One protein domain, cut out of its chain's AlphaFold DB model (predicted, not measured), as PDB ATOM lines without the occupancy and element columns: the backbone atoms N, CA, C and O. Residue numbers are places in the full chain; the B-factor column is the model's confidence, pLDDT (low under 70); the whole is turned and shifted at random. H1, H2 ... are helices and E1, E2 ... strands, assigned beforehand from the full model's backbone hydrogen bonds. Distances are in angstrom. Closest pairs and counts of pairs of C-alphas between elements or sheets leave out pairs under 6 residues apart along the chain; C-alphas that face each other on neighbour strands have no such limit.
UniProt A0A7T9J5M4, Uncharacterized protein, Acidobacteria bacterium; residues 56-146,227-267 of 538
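This is residues 56 to 146 and 227 to 267 of the 538 residues of an uncharacterized protein of Acidobacteria bacterium (UniProt A0A7T9J5M4). Two lobes make this model: a narrow ribbon of two antiparallel strands, E1 and E4, with the loose hairpin E2 and E3 and helix H6 beyond it, and a cluster of helices, H2 to H5, with little H1 at one end of H4. In the cluster H3 and H5 lie side by side, while H2 packs nearly perpendicular on H3; at the far end of the other lobe residues 227 to 233 of H6 stick out free. The printed part has 132 residues, with seven named helices and four named strands in the order E1 H1 H2 H3 H4 H5 H6 E2 E3 E4 H7; its two sheets, E1 - E4 and E2 - E3, are antiparallel, and the class is mixed, helices and strands. The whole is loose, with a radius of gyration of the C-alphas of 20.1 A and spans of 55 by 42 by 24 A.

Find C-alpha 57 at (46.385, -11.074, -33.213); from there E1 runs 18.9 A to residue 63. Its neighbour E4, residues 256 to 263, is 20.1 A long, and H7, residues 264 to 267, ends at C-alpha 267, (54.457, -14.471, -26.436). E2 is residues 240 to 242 and E3 residues 248 to 251. H6, residues 227 to 237, begins at C-alpha 227, (10.199, -10.674, -37.866). Look for the other helices at residues 69 to 72 for H1, 78 to 85 for H2, 88 to 101 for H3, 20.0 A, 108 to 124 for H4, 24.7 A, and 127 to 145 for H5, 25.9 A.

Begin at E1 and E4, antiparallel at 151 degrees, where N 60 and O 259 are 2.8 A apart and N 257 and O 62 2.9 A, within hydrogen-bond range. The hairpin E2 and E3, antiparallel at 144 degrees, has no N and O within that range; C-alphas 240 and 251 face each other at 5.6 A. H6 is apart from E3. In the helices, packing is part aligned, part crossed. H3 touches H5, closest at C-alphas Ile 101 and Gly 138, 4.3 A, the same way at a shallow tilt of 34 degrees, only just short of steep. H2 touches H3, closest at C-alphas Ala 81 and Ala 91, 5.0 A, about perpendicular at 73 degrees. With residues 111 to 115 alone H4 touches H3, closest at C-alphas Ala 115 and Val 98, 6.4 A, at a steep tilt of 52 degrees, opposite ways. The helical hairpin H4 and H5 only just touch, with 3 pairs of C-alphas within 8 A, the closest those of Ile 122 and Val 130, 6.2 A. H1 touches residues 108 to 111 of H4 alone, closest at C-alphas Ala 69 and Gln 108, 4.6 A. Each O i to N i+4 pair is within hydrogen-bond range in H2, H3, H4, H5 and H6; H1 and H7 are too short for one.

The C-alphas farthest apart, of Glu 129 and Leu 229, are 58.2 A apart. Residues 147 to 226 are cut out, with 49.8 A from C-alpha 146 to C-alpha 227. Of the links printed whole none is long. Mean pLDDT of the printed part is 72.7, and 60 residues are under 70, among them residues 62 to 72 and 227 to 262.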
ATOM      1  N   ASP A  56      47.851 -11.824 -37.047       66.94
ATOM      2  CA  ASP A  56      48.861 -12.060 -36.013       66.94
ATOM      3  C   ASP A  56      48.318 -11.811 -34.582       66.94
ATOM      4  O   ASP A  56      49.034 -11.940 -33.590       66.94
ATOM      5  N   VAL A  57      47.024 -11.496 -34.462       69.00
ATOM      6  CA  VAL A  57      46.385 -11.074 -33.213       69.00
ATOM      7  C   VAL A  57      45.155 -11.932 -32.916       69.00
ATOM      8  O   VAL A  57      44.382 -12.279 -33.806       69.00
ATOM      9  N   VAL A  58      44.949 -12.254 -31.644       72.06
ATOM     10  CA  VAL A  58      43.738 -12.886 -31.123       72.06
ATOM     11  C   VAL A  58      42.755 -11.795 -30.710       72.06
ATOM     12  O   VAL A  58      43.066 -10.913 -29.900       72.06
ATOM     13  N   VAL A  59      41.555 -11.857 -31.271       69.31
ATOM     14  CA  VAL A  59      40.499 -10.868 -31.097       69.31
ATOM     15  C   VAL A  59      39.250 -11.500 -30.497       69.31
ATOM     16  O   VAL A  59      38.891 -12.636 -30.798       69.31
ATOM     17  N   ARG A  60      38.551 -10.725 -29.671       75.62
ATOM     18  CA  ARG A  60      37.206 -11.026 -29.182       75.62
ATOM     19  C   ARG A  60      36.225 -10.052 -29.808       75.62
ATOM     20  O   ARG A  60      36.485  -8.849 -29.845       75.62
ATOM     21  N   ILE A  61      35.087 -10.556 -30.261       70.75
ATOM     22  CA  ILE A  61      33.969  -9.717 -30.695       70.75
ATOM     23  C   ILE A  61      33.235  -9.259 -29.433       70.75
ATOM     24  O   ILE A  61      32.798 -10.087 -28.636       70.75
ATOM     25  N   ALA A  62      33.160  -7.949 -29.218       65.06
ATOM     26  CA  ALA A  62      32.498  -7.354 -28.064       65.06
ATOM     27  C   ALA A  62      31.350  -6.448 -28.510       65.06
ATOM     28  O   ALA A  62      31.522  -5.656 -29.440       65.06
ATOM     29  N   ASP A  63      30.226  -6.505 -27.799       64.44
ATOM     30  CA  ASP A  63      29.124  -5.561 -27.989       64.44
ATOM     31  C   ASP A  63      29.456  -4.202 -27.327       64.44
ATOM     32  O   ASP A  63      30.139  -4.138 -26.300       64.44
ATOM     33  N   GLU A  64      28.972  -3.087 -27.886       54.59
ATOM     34  CA  GLU A  64      29.243  -1.725 -27.375       54.59
ATOM     35  C   GLU A  64      28.767  -1.463 -25.929       54.59
ATOM     36  O   GLU A  64      29.243  -0.526 -25.286       54.59
ATOM     37  N   LEU A  65      27.851  -2.283 -25.406       56.34
ATOM     38  CA  LEU A  65      27.159  -2.079 -24.126       56.34
ATOM     39  C   LEU A  65      27.402  -3.218 -23.124       56.34
ATOM     40  O   LEU A  65      26.535  -3.545 -22.312       56.34
ATOM     41  N   GLU A  66      28.575  -3.848 -23.185       56.06
ATOM     42  CA  GLU A  66      28.926  -4.902 -22.236       56.06
ATOM     43  C   GLU A  66      29.137  -4.347 -20.813       56.06
ATOM     44  O   GLU A  66      29.931  -3.420 -20.626       56.06
ATOM     45  N   PRO A  67      28.481  -4.927 -19.789       59.28
ATOM     46  CA  PRO A  67      28.819  -4.644 -18.398       59.28
ATOM     47  C   PRO A  67      30.254  -5.100 -18.085       59.28
ATOM     48  O   PRO A  67      30.815  -5.955 -18.786       59.28
ATOM     49  N   GLU A  68      30.856  -4.533 -17.032       61.03
ATOM     50  CA  GLU A  68      32.222  -4.878 -16.619       61.03
ATOM     51  C   GLU A  68      32.392  -6.400 -16.505       61.03
ATOM     52  O   GLU A  68      31.465  -7.131 -16.147       61.03
ATOM     53  N   ALA A  69      33.587  -6.906 -16.833       61.53
ATOM     54  CA  ALA A  69      33.876  -8.343 -16.848       61.53
ATOM     55  C   ALA A  69      33.439  -9.045 -15.552       61.53
ATOM     56  O   ALA A  69      32.890 -10.142 -15.605       61.53
ATOM     57  N   LEU A  70      33.607  -8.372 -14.411       61.66
ATOM     58  CA  LEU A  70      33.212  -8.841 -13.088       61.66
ATOM     59  C   LEU A  70      31.691  -9.009 -12.924       61.66
ATOM     60  O   LEU A  70      31.243  -9.992 -12.335       61.66
ATOM     61  N   ASP A  71      30.901  -8.083 -13.466       62.75
ATOM     62  CA  ASP A  71      29.439  -8.055 -13.317       62.75
ATOM     63  C   ASP A  71      28.754  -9.190 -14.089       62.75
ATOM     64  O   ASP A  71      27.617  -9.569 -13.796       62.75
ATOM     65  N   ARG A  72      29.467  -9.788 -15.049       65.88
ATOM     66  CA  ARG A  72      29.014 -10.962 -15.804       65.88
ATOM     67  C   ARG A  72      29.286 -12.281 -15.084       65.88
ATOM     68  O   ARG A  72      28.625 -13.286 -15.359       65.88
ATOM     69  N   VAL A  73      30.216 -12.296 -14.128       70.44
ATOM     70  CA  VAL A  73      30.615 -13.509 -13.410       70.44
ATOM     71  C   VAL A  73      29.646 -13.780 -12.264       70.44
ATOM     72  O   VAL A  73      29.850 -13.378 -11.119       70.44
ATOM     73  N   ARG A  74      28.587 -14.544 -12.541       76.25
ATOM     74  CA  ARG A  74      27.557 -14.854 -11.533       76.25
ATOM     75  C   ARG A  74      28.114 -15.512 -10.264       76.25
ATOM     76  O   ARG A  74      27.556 -15.310  -9.192       76.25
ATOM     77  N   ILE A  75      29.200 -16.285 -10.365       78.50
ATOM     78  CA  ILE A  75      29.826 -16.952  -9.209       78.50
ATOM     79  C   ILE A  75      30.677 -16.015  -8.336       78.50
ATOM     80  O   ILE A  75      31.020 -16.368  -7.208       78.50
ATOM     81  N   MET A  76      30.999 -14.825  -8.846       82.19
ATOM     82  CA  MET A  76      31.701 -13.757  -8.132       82.19
ATOM     83  C   MET A  76      30.739 -12.773  -7.466       82.19
ATOM     84  O   MET A  76      31.181 -11.867  -6.759       82.19
ATOM     85  N   SER A  77      29.427 -12.939  -7.660       83.31
ATOM     86  CA  SER A  77      28.454 -12.117  -6.953       83.31
ATOM     87  C   SER A  77      28.504 -12.415  -5.457       83.31
ATOM     88  O   SER A  77      28.654 -13.564  -5.028       83.31
ATOM     89  N   LEU A  78      28.335 -11.367  -4.647       84.12
ATOM     90  CA  LEU A  78      28.283 -11.515  -3.195       84.12
ATOM     91  C   LEU A  78      27.148 -12.466  -2.783       84.12
ATOM     92  O   LEU A  78      27.327 -13.278  -1.886       84.12
ATOM     93  N   GLU A  79      26.014 -12.431  -3.490       83.25
ATOM     94  CA  GLU A  79      24.882 -13.334  -3.255       83.25
ATOM     95  C   GLU A  79      25.261 -14.808  -3.438       83.25
ATOM     96  O   GLU A  79      24.879 -15.663  -2.634       83.25
ATOM     97  N   TYR A  80      26.030 -15.123  -4.485       86.38
ATOM     98  CA  TYR A  80      26.495 -16.483  -4.729       86.38
ATOM     99  C   TYR A  80      27.533 -16.910  -3.686       86.38
ATOM    100  O   TYR A  80      27.416 -17.999  -3.123       86.38
ATOM    101  N   ALA A  81      28.499 -16.041  -3.374       86.12
ATOM    102  CA  ALA A  81      29.514 -16.303  -2.358       86.12
ATOM    103  C   ALA A  81      28.887 -16.534  -0.973       86.12
ATOM    104  O   ALA A  81      29.210 -17.518  -0.310       86.12
ATOM    105  N   MET A  82      27.912 -15.712  -0.576       86.88
ATOM    106  CA  MET A  82      27.153 -15.883   0.667       86.88
ATOM    107  C   MET A  82      26.378 -17.202   0.689       86.88
ATOM    108  O   MET A  82      26.338 -17.872   1.718       86.88
ATOM    109  N   LYS A  83      25.799 -17.622  -0.444       87.88
ATOM    110  CA  LYS A  83      25.112 -18.917  -0.543       87.88
ATOM    111  C   LYS A  83      26.062 -20.101  -0.331       87.88
ATOM    112  O   LYS A  83      25.630 -21.132   0.178       87.88
ATOM    113  N   VAL A  84      27.322 -19.983  -0.750       84.94
ATOM    114  CA  VAL A  84      28.313 -21.065  -0.647       84.94
ATOM    115  C   VAL A  84      29.035 -21.060   0.703       84.94
ATOM    116  O   VAL A  84      29.235 -22.127   1.276       84.94
ATOM    117  N   LEU A  85      29.406 -19.888   1.218       86.69
ATOM    118  CA  LEU A  85      30.238 -19.733   2.418       86.69
ATOM    119  C   LEU A  85      29.425 -19.525   3.700       86.69
ATOM    120  O   LEU A  85      29.945 -19.738   4.787       86.69
ATOM    121  N   SER A  86      28.138 -19.178   3.588       84.81
ATOM    122  CA  SER A  86      27.200 -18.959   4.707       84.81
ATOM    123  C   SER A  86      27.563 -17.830   5.687       84.81
ATOM    124  O   SER A  86      26.764 -17.546   6.578       84.81
ATOM    125  N   ASP A  87      28.704 -17.161   5.506       89.31
ATOM    126  CA  ASP A  87      29.129 -15.978   6.253       89.31
ATOM    127  C   ASP A  87      29.399 -14.788   5.314       89.31
ATOM    128  O   ASP A  87      29.970 -14.934   4.232       89.31
ATOM    129  N   GLU A  88      28.958 -13.594   5.721       89.94
ATOM    130  CA  GLU A  88      29.067 -12.380   4.905       89.94
ATOM    131  C   GLU A  88      30.501 -11.835   4.872       89.94
ATOM    132  O   GLU A  88      30.924 -11.278   3.855       89.94
ATOM    133  N   THR A  89      31.260 -11.985   5.964       88.62
ATOM    134  CA  THR A  89      32.642 -11.493   6.023       88.62
ATOM    135  C   THR A  89      33.568 -12.349   5.172       88.62
ATOM    136  O   THR A  89      34.291 -11.803   4.335       88.62
ATOM    137  N   ASP A  90      33.438 -13.671   5.262       89.12
ATOM    138  CA  ASP A  90      34.168 -14.618   4.421       89.12
ATOM    139  C   ASP A  90      33.802 -14.461   2.938       89.12
ATOM    140  O   ASP A  90      34.675 -14.507   2.074       89.12
ATOM    141  N   ALA A  91      32.528 -14.200   2.619       87.81
ATOM    142  CA  ALA A  91      32.088 -13.946   1.247       87.81
ATOM    143  C   ALA A  91      32.692 -12.669   0.643       87.81
ATOM    144  O   ALA A  91      33.103 -12.671  -0.521       87.81
ATOM    145  N   LYS A  92      32.785 -11.584   1.422       88.12
ATOM    146  CA  LYS A  92      33.436 -10.341   0.974       88.12
ATOM    147  C   LYS A  92      34.933 -10.535   0.767       88.12
ATOM    148  O   LYS A  92      35.460 -10.100  -0.257       88.12
ATOM    149  N   GLU A  93      35.604 -11.200   1.704       88.56
ATOM    150  CA  GLU A  93      37.039 -11.466   1.596       88.56
ATOM    151  C   GLU A  93      37.356 -12.447   0.463       88.56
ATOM    152  O   GLU A  93      38.336 -12.244  -0.246       88.56
ATOM    153  N   PHE A  94      36.493 -13.431   0.191       91.69
ATOM    154  CA  PHE A  94      36.628 -14.313  -0.969       91.69
ATOM    155  C   PHE A  94      36.640 -13.525  -2.284       91.69
ATOM    156  O   PHE A  94      37.588 -13.631  -3.063       91.69
ATOM    157  N   VAL A  95      35.620 -12.689  -2.516       88.25
ATOM    158  CA  VAL A  95      35.516 -11.869  -3.737       88.25
ATOM    159  C   VAL A  95      36.706 -10.915  -3.848       88.25
ATOM    160  O   VAL A  95      37.272 -10.753  -4.930       88.25
ATOM    161  N   ARG A  96      37.123 -10.308  -2.732       87.06
ATOM    162  CA  ARG A  96      38.297  -9.433  -2.684       87.06
ATOM    163  C   ARG A  96      39.583 -10.177  -3.037       87.06
ATOM    164  O   ARG A  96      40.368  -9.665  -3.829       87.06
ATOM    165  N   CYS A  97      39.795 -11.367  -2.484       88.69
ATOM    166  CA  CYS A  97      40.986 -12.157  -2.758       88.69
ATOM    167  C   CYS A  97      41.027 -12.600  -4.220       88.69
ATOM    168  O   CYS A  97      42.064 -12.458  -4.852       88.69
ATOM    169  N   VAL A  98      39.910 -13.052  -4.801       87.69
ATOM    170  CA  VAL A  98      39.874 -13.395  -6.233       87.69
ATOM    171  C   VAL A  98      40.213 -12.178  -7.105       87.69
ATOM    172  O   VAL A  98      40.985 -12.320  -8.049       87.69
ATOM    173  N   LYS A  99      39.724 -10.977  -6.760       85.31
ATOM    174  CA  LYS A  99      40.107  -9.727  -7.445       85.31
ATOM    175  C   LYS A  99      41.592  -9.396  -7.323       85.31
ATOM    176  O   LYS A  99      42.182  -8.959  -8.296       85.31
ATOM    177  N   ALA A 100      42.187  -9.602  -6.151       82.75
ATOM    178  CA  ALA A 100      43.609  -9.342  -5.926       82.75
ATOM    179  C   ALA A 100      44.522 -10.371  -6.620       82.75
ATOM    180  O   ALA A 100      45.679 -10.081  -6.913       82.75
ATOM    181  N   ILE A 101      44.016 -11.585  -6.849       85.81
ATOM    182  CA  ILE A 101      44.730 -12.653  -7.556       85.81
ATOM    183  C   ILE A 101      44.645 -12.462  -9.076       85.81
ATOM    184  O   ILE A 101      45.603 -12.773  -9.782       85.81
ATOM    185  N   ALA A 102      43.505 -11.985  -9.579       80.19
ATOM    186  CA  ALA A 102      43.296 -11.728 -10.998       80.19
ATOM    187  C   ALA A 102      44.070 -10.486 -11.481       80.19
ATOM    188  O   ALA A 102      44.362  -9.570 -10.712       80.19
ATOM    189  N   SER A 103      44.399 -10.452 -12.774       69.50
ATOM    190  CA  SER A 103      44.978  -9.264 -13.414       69.50
ATOM    191  C   SER A 103      43.975  -8.093 -13.403       69.50
ATOM    192  O   SER A 103      42.772  -8.340 -13.492       69.50
ATOM    193  N   PRO A 104      44.410  -6.817 -13.354       64.81
ATOM    194  CA  PRO A 104      43.509  -5.668 -13.521       64.81
ATOM    195  C   PRO A 104      42.711  -5.717 -14.833       64.81
ATOM    196  O   PRO A 104      41.555  -5.306 -14.868       64.81
ATOM    197  N   ASP A 105      43.312  -6.291 -15.878       61.28
ATOM    198  CA  ASP A 105      42.710  -6.481 -17.201       61.28
ATOM    199  C   ASP A 105      42.022  -7.854 -17.355       61.28
ATOM    200  O   ASP A 105      41.719  -8.282 -18.469       61.28
ATOM    201  N   ALA A 106      41.798  -8.574 -16.249       65.69
ATOM    202  CA  ALA A 106      41.240  -9.919 -16.281       65.69
ATOM    203  C   ALA A 106      39.847  -9.950 -16.923       65.69
ATOM    204  O   ALA A 106      38.925  -9.221 -16.540       65.69
ATOM    205  N   GLY A 107      39.681 -10.849 -17.891       65.56
ATOM    206  CA  GLY A 107      38.391 -11.123 -18.510       65.56
ATOM    207  C   GLY A 107      37.445 -11.892 -17.581       65.56
ATOM    208  O   GLY A 107      37.847 -12.448 -16.559       65.56
ATOM    209  N   GLN A 108      36.170 -11.991 -17.974       71.75
ATOM    210  CA  GLN A 108      35.141 -12.755 -17.245       71.75
ATOM    211  C   GLN A 108      35.607 -14.189 -16.928       71.75
ATOM    212  O   GLN A 108      35.361 -14.721 -15.846       71.75
ATOM    213  N   PHE A 109      36.306 -14.809 -17.877       68.31
ATOM    214  CA  PHE A 109      36.776 -16.182 -17.787       68.31
ATOM    215  C   PHE A 109      37.808 -16.416 -16.680       68.31
ATOM    216  O   PHE A 109      37.689 -17.386 -15.933       68.31
ATOM    217  N   GLU A 110      38.796 -15.532 -16.548       73.25
ATOM    218  CA  GLU A 110      39.848 -15.667 -15.538       73.25
ATOM    219  C   GLU A 110      39.247 -15.601 -14.132       73.25
ATOM    220  O   GLU A 110      39.513 -16.457 -13.286       73.25
ATOM    221  N   TYR A 111      38.333 -14.651 -13.920       81.00
ATOM    222  CA  TYR A 111      37.548 -14.559 -12.692       81.00
ATOM    223  C   TYR A 111      36.731 -15.830 -12.430       81.00
ATOM    224  O   TYR A 111      36.703 -16.316 -11.297       81.00
ATOM    225  N   GLU A 112      36.088 -16.401 -13.455       79.00
ATOM    226  CA  GLU A 112      35.323 -17.645 -13.324       79.00
ATOM    227  C   GLU A 112      36.204 -18.847 -12.963       79.00
ATOM    228  O   GLU A 112      35.843 -19.636 -12.087       79.00
ATOM    229  N   GLN A 113      37.365 -18.996 -13.605       79.50
ATOM    230  CA  GLN A 113      38.284 -20.098 -13.333       79.50
ATOM    231  C   GLN A 113      38.850 -20.033 -11.919       79.50
ATOM    232  O   GLN A 113      38.785 -21.025 -11.188       79.50
ATOM    233  N   ILE A 114      39.366 -18.866 -11.525       84.06
ATOM    234  CA  ILE A 114      39.961 -18.655 -10.204       84.06
ATOM    235  C   ILE A 114      38.900 -18.904  -9.127       84.06
ATOM    236  O   ILE A 114      39.122 -19.693  -8.206       84.06
ATOM    237  N   ALA A 115      37.713 -18.306  -9.269       86.06
ATOM    238  CA  ALA A 115      36.630 -18.499  -8.314       86.06
ATOM    239  C   ALA A 115      36.169 -19.965  -8.251       86.06
ATOM    240  O   ALA A 115      36.015 -20.511  -7.162       86.06
ATOM    241  N   SER A 116      35.982 -20.632  -9.395       84.75
ATOM    242  CA  SER A 116      35.561 -22.040  -9.454       84.75
ATOM    243  C   SER A 116      36.569 -22.974  -8.780       84.75
ATOM    244  O   SER A 116      36.178 -23.837  -7.986       84.75
ATOM    245  N   TYR A 117      37.863 -22.763  -9.035       87.88
ATOM    246  CA  TYR A 117      38.940 -23.511  -8.393       87.88
ATOM    247  C   TYR A 117      38.882 -23.365  -6.870       87.88
ATOM    248  O   TYR A 117      38.803 -24.368  -6.159       87.88
ATOM    249  N   TYR A 118      38.829 -22.130  -6.363       89.31
ATOM    250  CA  TYR A 118      38.830 -21.894  -4.921       89.31
ATOM    251  C   TYR A 118      37.523 -22.299  -4.236       89.31
ATOM    252  O   TYR A 118      37.569 -22.814  -3.123       89.31
ATOM    253  N   TYR A 119      36.367 -22.201  -4.897       89.56
ATOM    254  CA  TYR A 119      35.145 -22.832  -4.386       89.56
ATOM    255  C   TYR A 119      35.280 -24.358  -4.305       89.56
ATOM    256  O   TYR A 119      34.750 -24.974  -3.379       89.56
ATOM    257  N   GLY A 120      35.977 -24.983  -5.257       86.00
ATOM    258  CA  GLY A 120      36.314 -26.405  -5.217       86.00
ATOM    259  C   GLY A 120      37.221 -26.758  -4.038       86.00
ATOM    260  O   GLY A 120      36.947 -27.726  -3.328       86.00
ATOM    261  N   GLU A 121      38.248 -25.949  -3.787       90.25
ATOM    262  CA  GLU A 121      39.174 -26.136  -2.666       90.25
ATOM    263  C   GLU A 121      38.503 -25.908  -1.311       90.25
ATOM    264  O   GLU A 121      38.664 -26.730  -0.413       90.25
ATOM    265  N   ILE A 122      37.657 -24.886  -1.178       89.94
ATOM    266  CA  ILE A 122      36.872 -24.631   0.040       89.94
ATOM    267  C   ILE A 122      35.910 -25.785   0.353       89.94
ATOM    268  O   ILE A 122      35.614 -26.052   1.512       89.94
ATOM    269  N   ARG A 123      35.421 -26.514  -0.656       86.69
ATOM    270  CA  ARG A 123      34.597 -27.712  -0.417       86.69
ATOM    271  C   ARG A 123      35.407 -28.905   0.090       86.69
ATOM    272  O   ARG A 123      34.830 -29.801   0.700       86.69
ATOM    273  N   ARG A 124      36.707 -28.958  -0.211       88.88
ATOM    274  CA  ARG A 124      37.610 -30.054   0.182       88.88
ATOM    275  C   ARG A 124      38.344 -29.766   1.491       88.88
ATOM    276  O   ARG A 124      38.671 -30.700   2.216       88.88
ATOM    277  N   ARG A 125      38.622 -28.493   1.763       89.44
ATOM    278  CA  ARG A 125      39.425 -27.981   2.880       89.44
ATOM    279  C   ARG A 125      38.586 -27.067   3.779       89.44
ATOM    280  O   ARG A 125      37.394 -26.895   3.558       89.44
ATOM    281  N   SER A 126      39.185 -26.493   4.820       87.44
ATOM    282  CA  SER A 126      38.504 -25.498   5.654       87.44
ATOM    283  C   SER A 126      38.498 -24.116   4.976       87.44
ATOM    284  O   SER A 126      39.478 -23.726   4.343       87.44
ATOM    285  N   VAL A 127      37.399 -23.359   5.119       88.44
ATOM    286  CA  VAL A 127      37.236 -22.006   4.535       88.44
ATOM    287  C   VAL A 127      38.383 -21.078   4.956       88.44
ATOM    288  O   VAL A 127      38.963 -20.387   4.123       88.44
ATOM    289  N   ASN A 128      38.745 -21.112   6.241       87.69
ATOM    290  CA  ASN A 128      39.754 -20.234   6.833       87.69
ATOM    291  C   ASN A 128      41.157 -20.474   6.244       87.69
ATOM    292  O   ASN A 128      41.847 -19.525   5.887       87.69
ATOM    293  N   GLU A 129      41.565 -21.735   6.071       89.62
ATOM    294  CA  GLU A 129      42.859 -22.053   5.454       89.62
ATOM    295  C   GLU A 129      42.945 -21.555   4.011       89.62
ATOM    296  O   GLU A 129      43.941 -20.941   3.628       89.62
ATOM    297  N   VAL A 130      41.897 -21.795   3.218       91.00
ATOM    298  CA  VAL A 130      41.893 -21.418   1.800       91.00
ATOM    299  C   VAL A 130      41.855 -19.899   1.645       91.00
ATOM    300  O   VAL A 130      42.637 -19.360   0.868       91.00
ATOM    301  N   LEU A 131      41.032 -19.185   2.420       90.38
ATOM    302  CA  LEU A 131      41.013 -17.718   2.404       90.38
ATOM    303  C   LEU A 131      42.339 -17.108   2.867       90.38
ATOM    304  O   LEU A 131      42.776 -16.105   2.307       90.38
ATOM    305  N   HIS A 132      43.010 -17.715   3.850       89.75
ATOM    306  CA  HIS A 132      44.325 -17.256   4.291       89.75
ATOM    307  C   HIS A 132      45.378 -17.386   3.180       89.75
ATOM    308  O   HIS A 132      46.119 -16.438   2.916       89.75
ATOM    309  N   GLU A 133      45.417 -18.529   2.490       90.44
ATOM    310  CA  GLU A 133      46.307 -18.749   1.343       90.44
ATOM    311  C   GLU A 133      45.979 -17.809   0.178       90.44
ATOM    312  O   GLU A 133      46.885 -17.191  -0.385       90.44
ATOM    313  N   MET A 134      44.692 -17.638  -0.139       91.25
ATOM    314  CA  MET A 134      44.231 -16.703  -1.167       91.25
ATOM    315  C   MET A 134      44.638 -15.262  -0.849       91.25
ATOM    316  O   MET A 134      45.112 -14.553  -1.733       91.25
ATOM    317  N   GLY A 135      44.507 -14.832   0.408       86.56
ATOM    318  CA  GLY A 135      44.907 -13.495   0.841       86.56
ATOM    319  C   GLY A 135      46.416 -13.263   0.729       86.56
ATOM    320  O   GLY A 135      46.846 -12.196   0.288       86.56
ATOM    321  N   LEU A 136      47.234 -14.265   1.073       87.06
ATOM    322  CA  LEU A 136      48.688 -14.196   0.900       87.06
ATOM    323  C   LEU A 136      49.085 -14.144  -0.581       87.06
ATOM    324  O   LEU A 136      49.941 -13.339  -0.949       87.06
ATOM    325  N   LEU A 137      48.454 -14.968  -1.420       86.62
ATOM    326  CA  LEU A 137      48.701 -14.993  -2.860       86.62
ATOM    327  C   LEU A 137      48.303 -13.662  -3.508       86.62
ATOM    328  O   LEU A 137      49.104 -13.068  -4.224       86.62
ATOM    329  N   GLY A 138      47.100 -13.164  -3.207       83.62
ATOM    330  CA  GLY A 138      46.600 -11.886  -3.710       83.62
ATOM    331  C   GLY A 138      47.511 -10.726  -3.319       83.62
ATOM    332  O   GLY A 138      47.872  -9.926  -4.167       83.62
ATOM    333  N   MET A 139      47.997 -10.688  -2.075       81.94
ATOM    334  CA  MET A 139      48.940  -9.655  -1.630       81.94
ATOM    335  C   MET A 139      50.276  -9.698  -2.389       81.94
ATOM    336  O   MET A 139      50.846  -8.654  -2.706       81.94
ATOM    337  N   GLN A 140      50.799 -10.897  -2.664       80.69
ATOM    338  CA  GLN A 140      52.039 -11.060  -3.423       80.69
ATOM    339  C   GLN A 140      51.862 -10.667  -4.890       80.69
ATOM    340  O   GLN A 140      52.739 -10.006  -5.444       80.69
ATOM    341  N   LEU A 141      50.736 -11.039  -5.501       78.12
ATOM    342  CA  LEU A 141      50.428 -10.718  -6.891       78.12
ATOM    343  C   LEU A 141      50.136  -9.229  -7.065       78.12
ATOM    344  O   LEU A 141      50.782  -8.602  -7.895       78.12
ATOM    345  N   GLU A 142      49.303  -8.629  -6.215       75.56
ATOM    346  CA  GLU A 142      49.017  -7.188  -6.207       75.56
ATOM    347  C   GLU A 142      50.297  -6.352  -6.022       75.56
ATOM    348  O   GLU A 142      50.476  -5.309  -6.649       75.56
ATOM    349  N   ALA A 143      51.257  -6.819  -5.216       69.38
ATOM    350  CA  ALA A 143      52.548  -6.144  -5.071       69.38
ATOM    351  C   ALA A 143      53.383  -6.122  -6.368       69.38
ATOM    352  O   ALA A 143      54.207  -5.214  -6.534       69.38
ATOM    353  N   VAL A 144      53.183  -7.105  -7.252       62.50
ATOM    354  CA  VAL A 144      53.899  -7.286  -8.524       62.50
ATOM    355  C   VAL A 144      53.137  -6.664  -9.701       62.50
ATOM    356  O   VAL A 144      53.778  -6.112 -10.594       62.50
ATOM    357  N   THR A 145      51.802  -6.711  -9.696       58.66
ATOM    358  CA  THR A 145      50.935  -6.227 -10.786       58.66
ATOM    359  C   THR A 145      50.515  -4.768 -10.636       58.66
ATOM    360  O   THR A 145      50.198  -4.143 -11.644       58.66
ATOM    361  N   ALA A 146      50.563  -4.187  -9.429       52.75
ATOM    362  CA  ALA A 146      50.229  -2.779  -9.229       52.75
ATOM    363  C   ALA A 146      51.187  -1.871 -10.014       52.75
ATOM    364  O   ALA A 146      52.350  -1.662  -9.631       52.75
ATOM    365  N   GLU A 227       9.168  -9.756 -38.345       68.62
ATOM    366  CA  GLU A 227      10.199 -10.674 -37.866       68.62
ATOM    367  C   GLU A 227      11.116 -11.200 -38.984       68.62
ATOM    368  O   GLU A 227      12.273 -11.533 -38.725       68.62
ATOM    369  N   GLU A 228      10.621 -11.311 -40.218       67.81
ATOM    370  CA  GLU A 228      11.432 -11.657 -41.393       67.81
ATOM    371  C   GLU A 228      12.230 -10.454 -41.889       67.81
ATOM    372  O   GLU A 228      13.398 -10.615 -42.219       67.81
ATOM    373  N   LEU A 229      11.650  -9.254 -41.848       66.31
ATOM    374  CA  LEU A 229      12.357  -8.002 -42.124       66.31
ATOM    375  C   LEU A 229      13.482  -7.746 -41.115       66.31
ATOM    376  O   LEU A 229      14.585  -7.402 -41.525       66.31
ATOM    377  N   ASP A 230      13.249  -7.977 -39.820       66.44
ATOM    378  CA  ASP A 230      14.291  -7.889 -38.790       66.44
ATOM    379  C   ASP A 230      15.389  -8.936 -39.016       66.44
ATOM    380  O   ASP A 230      16.572  -8.652 -38.831       66.44
ATOM    381  N   ARG A 231      15.026 -10.152 -39.445       68.12
ATOM    382  CA  ARG A 231      16.001 -11.209 -39.748       68.12
ATOM    383  C   ARG A 231      16.831 -10.867 -40.981       68.12
ATOM    384  O   ARG A 231      18.046 -11.032 -40.939       68.12
ATOM    385  N   ASP A 232      16.204 -10.358 -42.033       63.97
ATOM    386  CA  ASP A 232      16.880  -9.917 -43.251       63.97
ATOM    387  C   ASP A 232      17.778  -8.709 -42.964       63.97
ATOM    388  O   ASP A 232      18.924  -8.690 -43.402       63.97
ATOM    389  N   PHE A 233      17.318  -7.761 -42.141       61.16
ATOM    390  CA  PHE A 233      18.125  -6.638 -41.663       61.16
ATOM    391  C   PHE A 233      19.322  -7.113 -40.833       61.16
ATOM    392  O   PHE A 233      20.437  -6.661 -41.058       61.16
ATOM    393  N   THR A 234      19.129  -8.077 -39.929       58.12
ATOM    394  CA  THR A 234      20.220  -8.663 -39.128       58.12
ATOM    395  C   THR A 234      21.226  -9.408 -40.010       58.12
ATOM    396  O   THR A 234      22.425  -9.338 -39.770       58.12
ATOM    397  N   THR A 235      20.753 -10.104 -41.046       60.16
ATOM    398  CA  THR A 235      21.601 -10.838 -42.002       60.16
ATOM    399  C   THR A 235      22.350  -9.877 -42.931       60.16
ATOM    400  O   THR A 235      23.482 -10.147 -43.315       60.16
ATOM    401  N   PHE A 236      21.745  -8.734 -43.262       55.06
ATOM    402  CA  PHE A 236      22.368  -7.670 -44.045       55.06
ATOM    403  C   PHE A 236      23.385  -6.861 -43.229       55.06
ATOM    404  O   PHE A 236      24.437  -6.512 -43.750       55.06
ATOM    405  N   ASP A 237      23.116  -6.596 -41.947       52.84
ATOM    406  CA  ASP A 237      24.050  -5.908 -41.042       52.84
ATOM    407  C   ASP A 237      25.264  -6.788 -40.679       52.84
ATOM    408  O   ASP A 237      26.316  -6.274 -40.315       52.84
ATOM    409  N   GLN A 238      25.155  -8.113 -40.853       52.19
ATOM    410  CA  GLN A 238      26.262  -9.081 -40.820       52.19
ATOM    411  C   GLN A 238      27.105  -9.039 -42.110       52.19
ATOM    412  O   GLN A 238      27.389 -10.072 -42.717       52.19
ATOM    413  N   LEU A 239      27.516  -7.845 -42.549       50.84
ATOM    414  CA  LEU A 239      28.387  -7.682 -43.715       50.84
ATOM    415  C   LEU A 239      29.687  -8.477 -43.520       50.84
ATOM    416  O   LEU A 239      30.492  -8.172 -42.639       50.84
ATOM    417  N   GLU A 240      29.896  -9.485 -44.368       48.41
ATOM    418  CA  GLU A 240      31.144 -10.239 -44.460       48.41
ATOM    419  C   GLU A 240      32.298  -9.270 -44.765       48.41
ATOM    420  O   GLU A 240      32.430  -8.755 -45.879       48.41
ATOM    421  N   GLN A 241      33.140  -8.986 -43.770       46.12
ATOM    422  CA  GLN A 241      34.359  -8.216 -43.995       46.12
ATOM    423  C   GLN A 241      35.447  -9.162 -44.508       46.12
ATOM    424  O   GLN A 241      35.941 -10.030 -43.787       46.12
ATOM    425  N   PHE A 242      35.802  -8.997 -45.779       38.94
ATOM    426  CA  PHE A 242      36.911  -9.706 -46.406       38.94
ATOM    427  C   PHE A 242      38.242  -9.045 -46.020       38.94
ATOM    428  O   PHE A 242      38.430  -7.850 -46.249       38.94
ATOM    429  N   ASP A 243      39.176  -9.826 -45.474       40.25
ATOM    430  CA  ASP A 243      40.597  -9.454 -45.404       40.25
ATOM    431  C   ASP A 243      41.248  -9.567 -46.801       40.25
ATOM    432  O   ASP A 243      40.795 -10.340 -47.654       40.25
ATOM    433  N   GLU A 244      42.350  -8.842 -47.024       41.69
ATOM    434  CA  GLU A 244      43.171  -8.818 -48.249       41.69
ATOM    435  C   GLU A 244      43.678 -10.216 -48.673       41.69
ATOM    436  O   GLU A 244      44.111 -10.406 -49.811       41.69
ATOM    437  N   ASN A 245      43.569 -11.216 -47.790       39.78
ATOM    438  CA  ASN A 245      43.967 -12.606 -48.014       39.78
ATOM    439  C   ASN A 245      42.816 -13.550 -48.419       39.78
ATOM    440  O   ASN A 245      43.045 -14.750 -48.583       39.78
ATOM    441  N   GLY A 246      41.584 -13.054 -48.578       37.25
ATOM    442  CA  GLY A 246      40.446 -13.854 -49.051       37.25
ATOM    443  C   GLY A 246      39.979 -14.960 -48.094       37.25
ATOM    444  O   GLY A 246      39.228 -15.845 -48.505       37.25
ATOM    445  N   LEU A 247      40.404 -14.924 -46.827       40.00
ATOM    446  CA  LEU A 247      39.889 -15.798 -45.778       40.00
ATOM    447  C   LEU A 247      38.703 -15.098 -45.097       40.00
ATOM    448  O   LEU A 247      38.860 -14.019 -44.530       40.00
ATOM    449  N   ILE A 248      37.515 -15.699 -45.175       50.59
ATOM    450  CA  ILE A 248      36.326 -15.242 -44.441       50.59
ATOM    451  C   ILE A 248      36.626 -15.399 -42.949       50.59
ATOM    452  O   ILE A 248      36.917 -16.510 -42.503       50.59
ATOM    453  N   GLY A 249      36.620 -14.294 -42.202       49.31
ATOM    454  CA  GLY A 249      37.164 -14.286 -40.847       49.31
ATOM    455  C   GLY A 249      36.186 -13.976 -39.728       49.31
ATOM    456  O   GLY A 249      36.318 -14.579 -38.670       49.31
ATOM    457  N   ILE A 250      35.260 -13.025 -39.897       54.78
ATOM    458  CA  ILE A 250      34.380 -12.582 -38.806       54.78
ATOM    459  C   ILE A 250      33.079 -11.987 -39.376       54.78
ATOM    460  O   ILE A 250      33.120 -11.032 -40.146       54.78
ATOM    461  N   THR A 251      31.924 -12.524 -38.973       55.12
ATOM    462  CA  THR A 251      30.614 -11.869 -39.140       55.12
ATOM    463  C   THR A 251      30.374 -10.970 -37.931       55.12
ATOM    464  O   THR A 251      30.274 -11.477 -36.813       55.12
ATOM    465  N   MET A 252      30.311  -9.654 -38.131       54.66
ATOM    466  CA  MET A 252      30.059  -8.675 -37.066       54.66
ATOM    467  C   MET A 252      28.848  -7.826 -37.430       54.66
ATOM    468  O   MET A 252      28.720  -7.436 -38.587       54.66
ATOM    469  N   SER A 253      27.988  -7.525 -36.458       58.31
ATOM    470  CA  SER A 253      26.973  -6.479 -36.626       58.31
ATOM    471  C   SER A 253      27.593  -5.085 -36.490       58.31
ATOM    472  O   SER A 253      28.677  -4.920 -35.924       58.31
ATOM    473  N   SER A 254      26.884  -4.049 -36.942       57.34
ATOM    474  CA  SER A 254      27.318  -2.648 -36.812       57.34
ATOM    475  C   SER A 254      27.554  -2.192 -35.361       57.34
ATOM    476  O   SER A 254      28.297  -1.240 -35.127       57.34
ATOM    477  N   SER A 255      26.957  -2.883 -34.382       58.22
ATOM    478  CA  SER A 255      27.083  -2.625 -32.939       58.22
ATOM    479  C   SER A 255      28.214  -3.401 -32.251       58.22
ATOM    480  O   SER A 255      28.365  -3.319 -31.028       58.22
ATOM    481  N   GLN A 256      28.961  -4.212 -33.002       63.88
ATOM    482  CA  GLN A 256      30.038  -5.054 -32.495       63.88
ATOM    483  C   GLN A 256      31.398  -4.481 -32.878       63.88
ATOM    484  O   GLN A 256      31.615  -4.023 -33.997       63.88
ATOM    485  N   ARG A 257      32.357  -4.546 -31.951       64.44
ATOM    486  CA  ARG A 257      33.752  -4.158 -32.197       64.44
ATOM    487  C   ARG A 257      34.706  -5.298 -31.877       64.44
ATOM    488  O   ARG A 257      34.518  -6.028 -30.906       64.44
ATOM    489  N   SER A 258      35.766  -5.421 -32.667       66.12
ATOM    490  CA  SER A 258      36.859  -6.343 -32.379       66.12
ATOM    491  C   SER A 258      37.745  -5.740 -31.294       66.12
ATOM    492  O   SER A 258      38.313  -4.658 -31.470       66.12
ATOM    493  N   VAL A 259      37.878  -6.434 -30.173       67.25
ATOM    494  CA  VAL A 259      38.810  -6.091 -29.103       67.25
ATOM    495  C   VAL A 259      40.004  -7.024 -29.216       67.25
ATOM    496  O   VAL A 259      39.845  -8.241 -29.172       67.25
ATOM    497  N   VAL A 260      41.198  -6.456 -29.368       67.06
ATOM    498  CA  VAL A 260      42.449  -7.220 -29.317       67.06
ATOM    499  C   VAL A 260      42.631  -7.739 -27.898       67.06
ATOM    500  O   VAL A 260      42.765  -6.947 -26.967       67.06
ATOM    501  N   VAL A 261      42.602  -9.060 -27.746       68.56
ATOM    502  CA  VAL A 261      42.824  -9.736 -26.463       68.56
ATOM    503  C   VAL A 261      44.299 -10.056 -26.305       68.56
ATOM    504  O   VAL A 261      44.861  -9.857 -25.231       68.56
ATOM    505  N   PHE A 262      44.929 -10.547 -27.372       68.88
ATOM    506  CA  PHE A 262      46.267 -11.097 -27.273       68.88
ATOM    507  C   PHE A 262      47.059 -10.946 -28.584       68.88
ATOM    508  O   PHE A 262      46.514 -11.170 -29.658       68.88
ATOM    509  N   ASP A 263      48.338 -10.566 -28.519       72.81
ATOM    510  CA  ASP A 263      49.225 -10.433 -29.689       72.81
ATOM    511  C   ASP A 263      50.202 -11.613 -29.734       72.81
ATOM    512  O   ASP A 263      51.069 -11.737 -28.867       72.81
ATOM    513  N   LEU A 264      50.075 -12.483 -30.743       73.00
ATOM    514  CA  LEU A 264      50.840 -13.731 -30.843       73.00
ATOM    515  C   LEU A 264      52.352 -13.495 -30.919       73.00
ATOM    516  O   LEU A 264      53.114 -14.295 -30.375       73.00
ATOM    517  N   ASP A 265      52.792 -12.365 -31.475       71.88
ATOM    518  CA  ASP A 265      54.213 -12.017 -31.534       71.88
ATOM    519  C   ASP A 265      54.772 -11.654 -30.148       71.88
ATOM    520  O   ASP A 265      55.976 -11.763 -29.891       71.88
ATOM    521  N   CYS A 266      53.906 -11.239 -29.218       72.81
ATOM    522  CA  CYS A 266      54.307 -10.850 -27.876       72.81
ATOM    523  C   CYS A 266      54.593 -12.036 -26.934       72.81
ATOM    524  O   CYS A 266      55.336 -11.816 -25.969       72.81
ATOM    525  N   GLU A 267      54.119 -13.259 -27.226       78.75
ATOM    526  CA  GLU A 267      54.457 -14.471 -26.436       78.75
ATOM    527  C   GLU A 267      55.836 -15.033 -26.738       78.75
ATOM    528  O   GLU A 267      56.317 -15.921 -26.029       78.75
TER     529      GLU A 267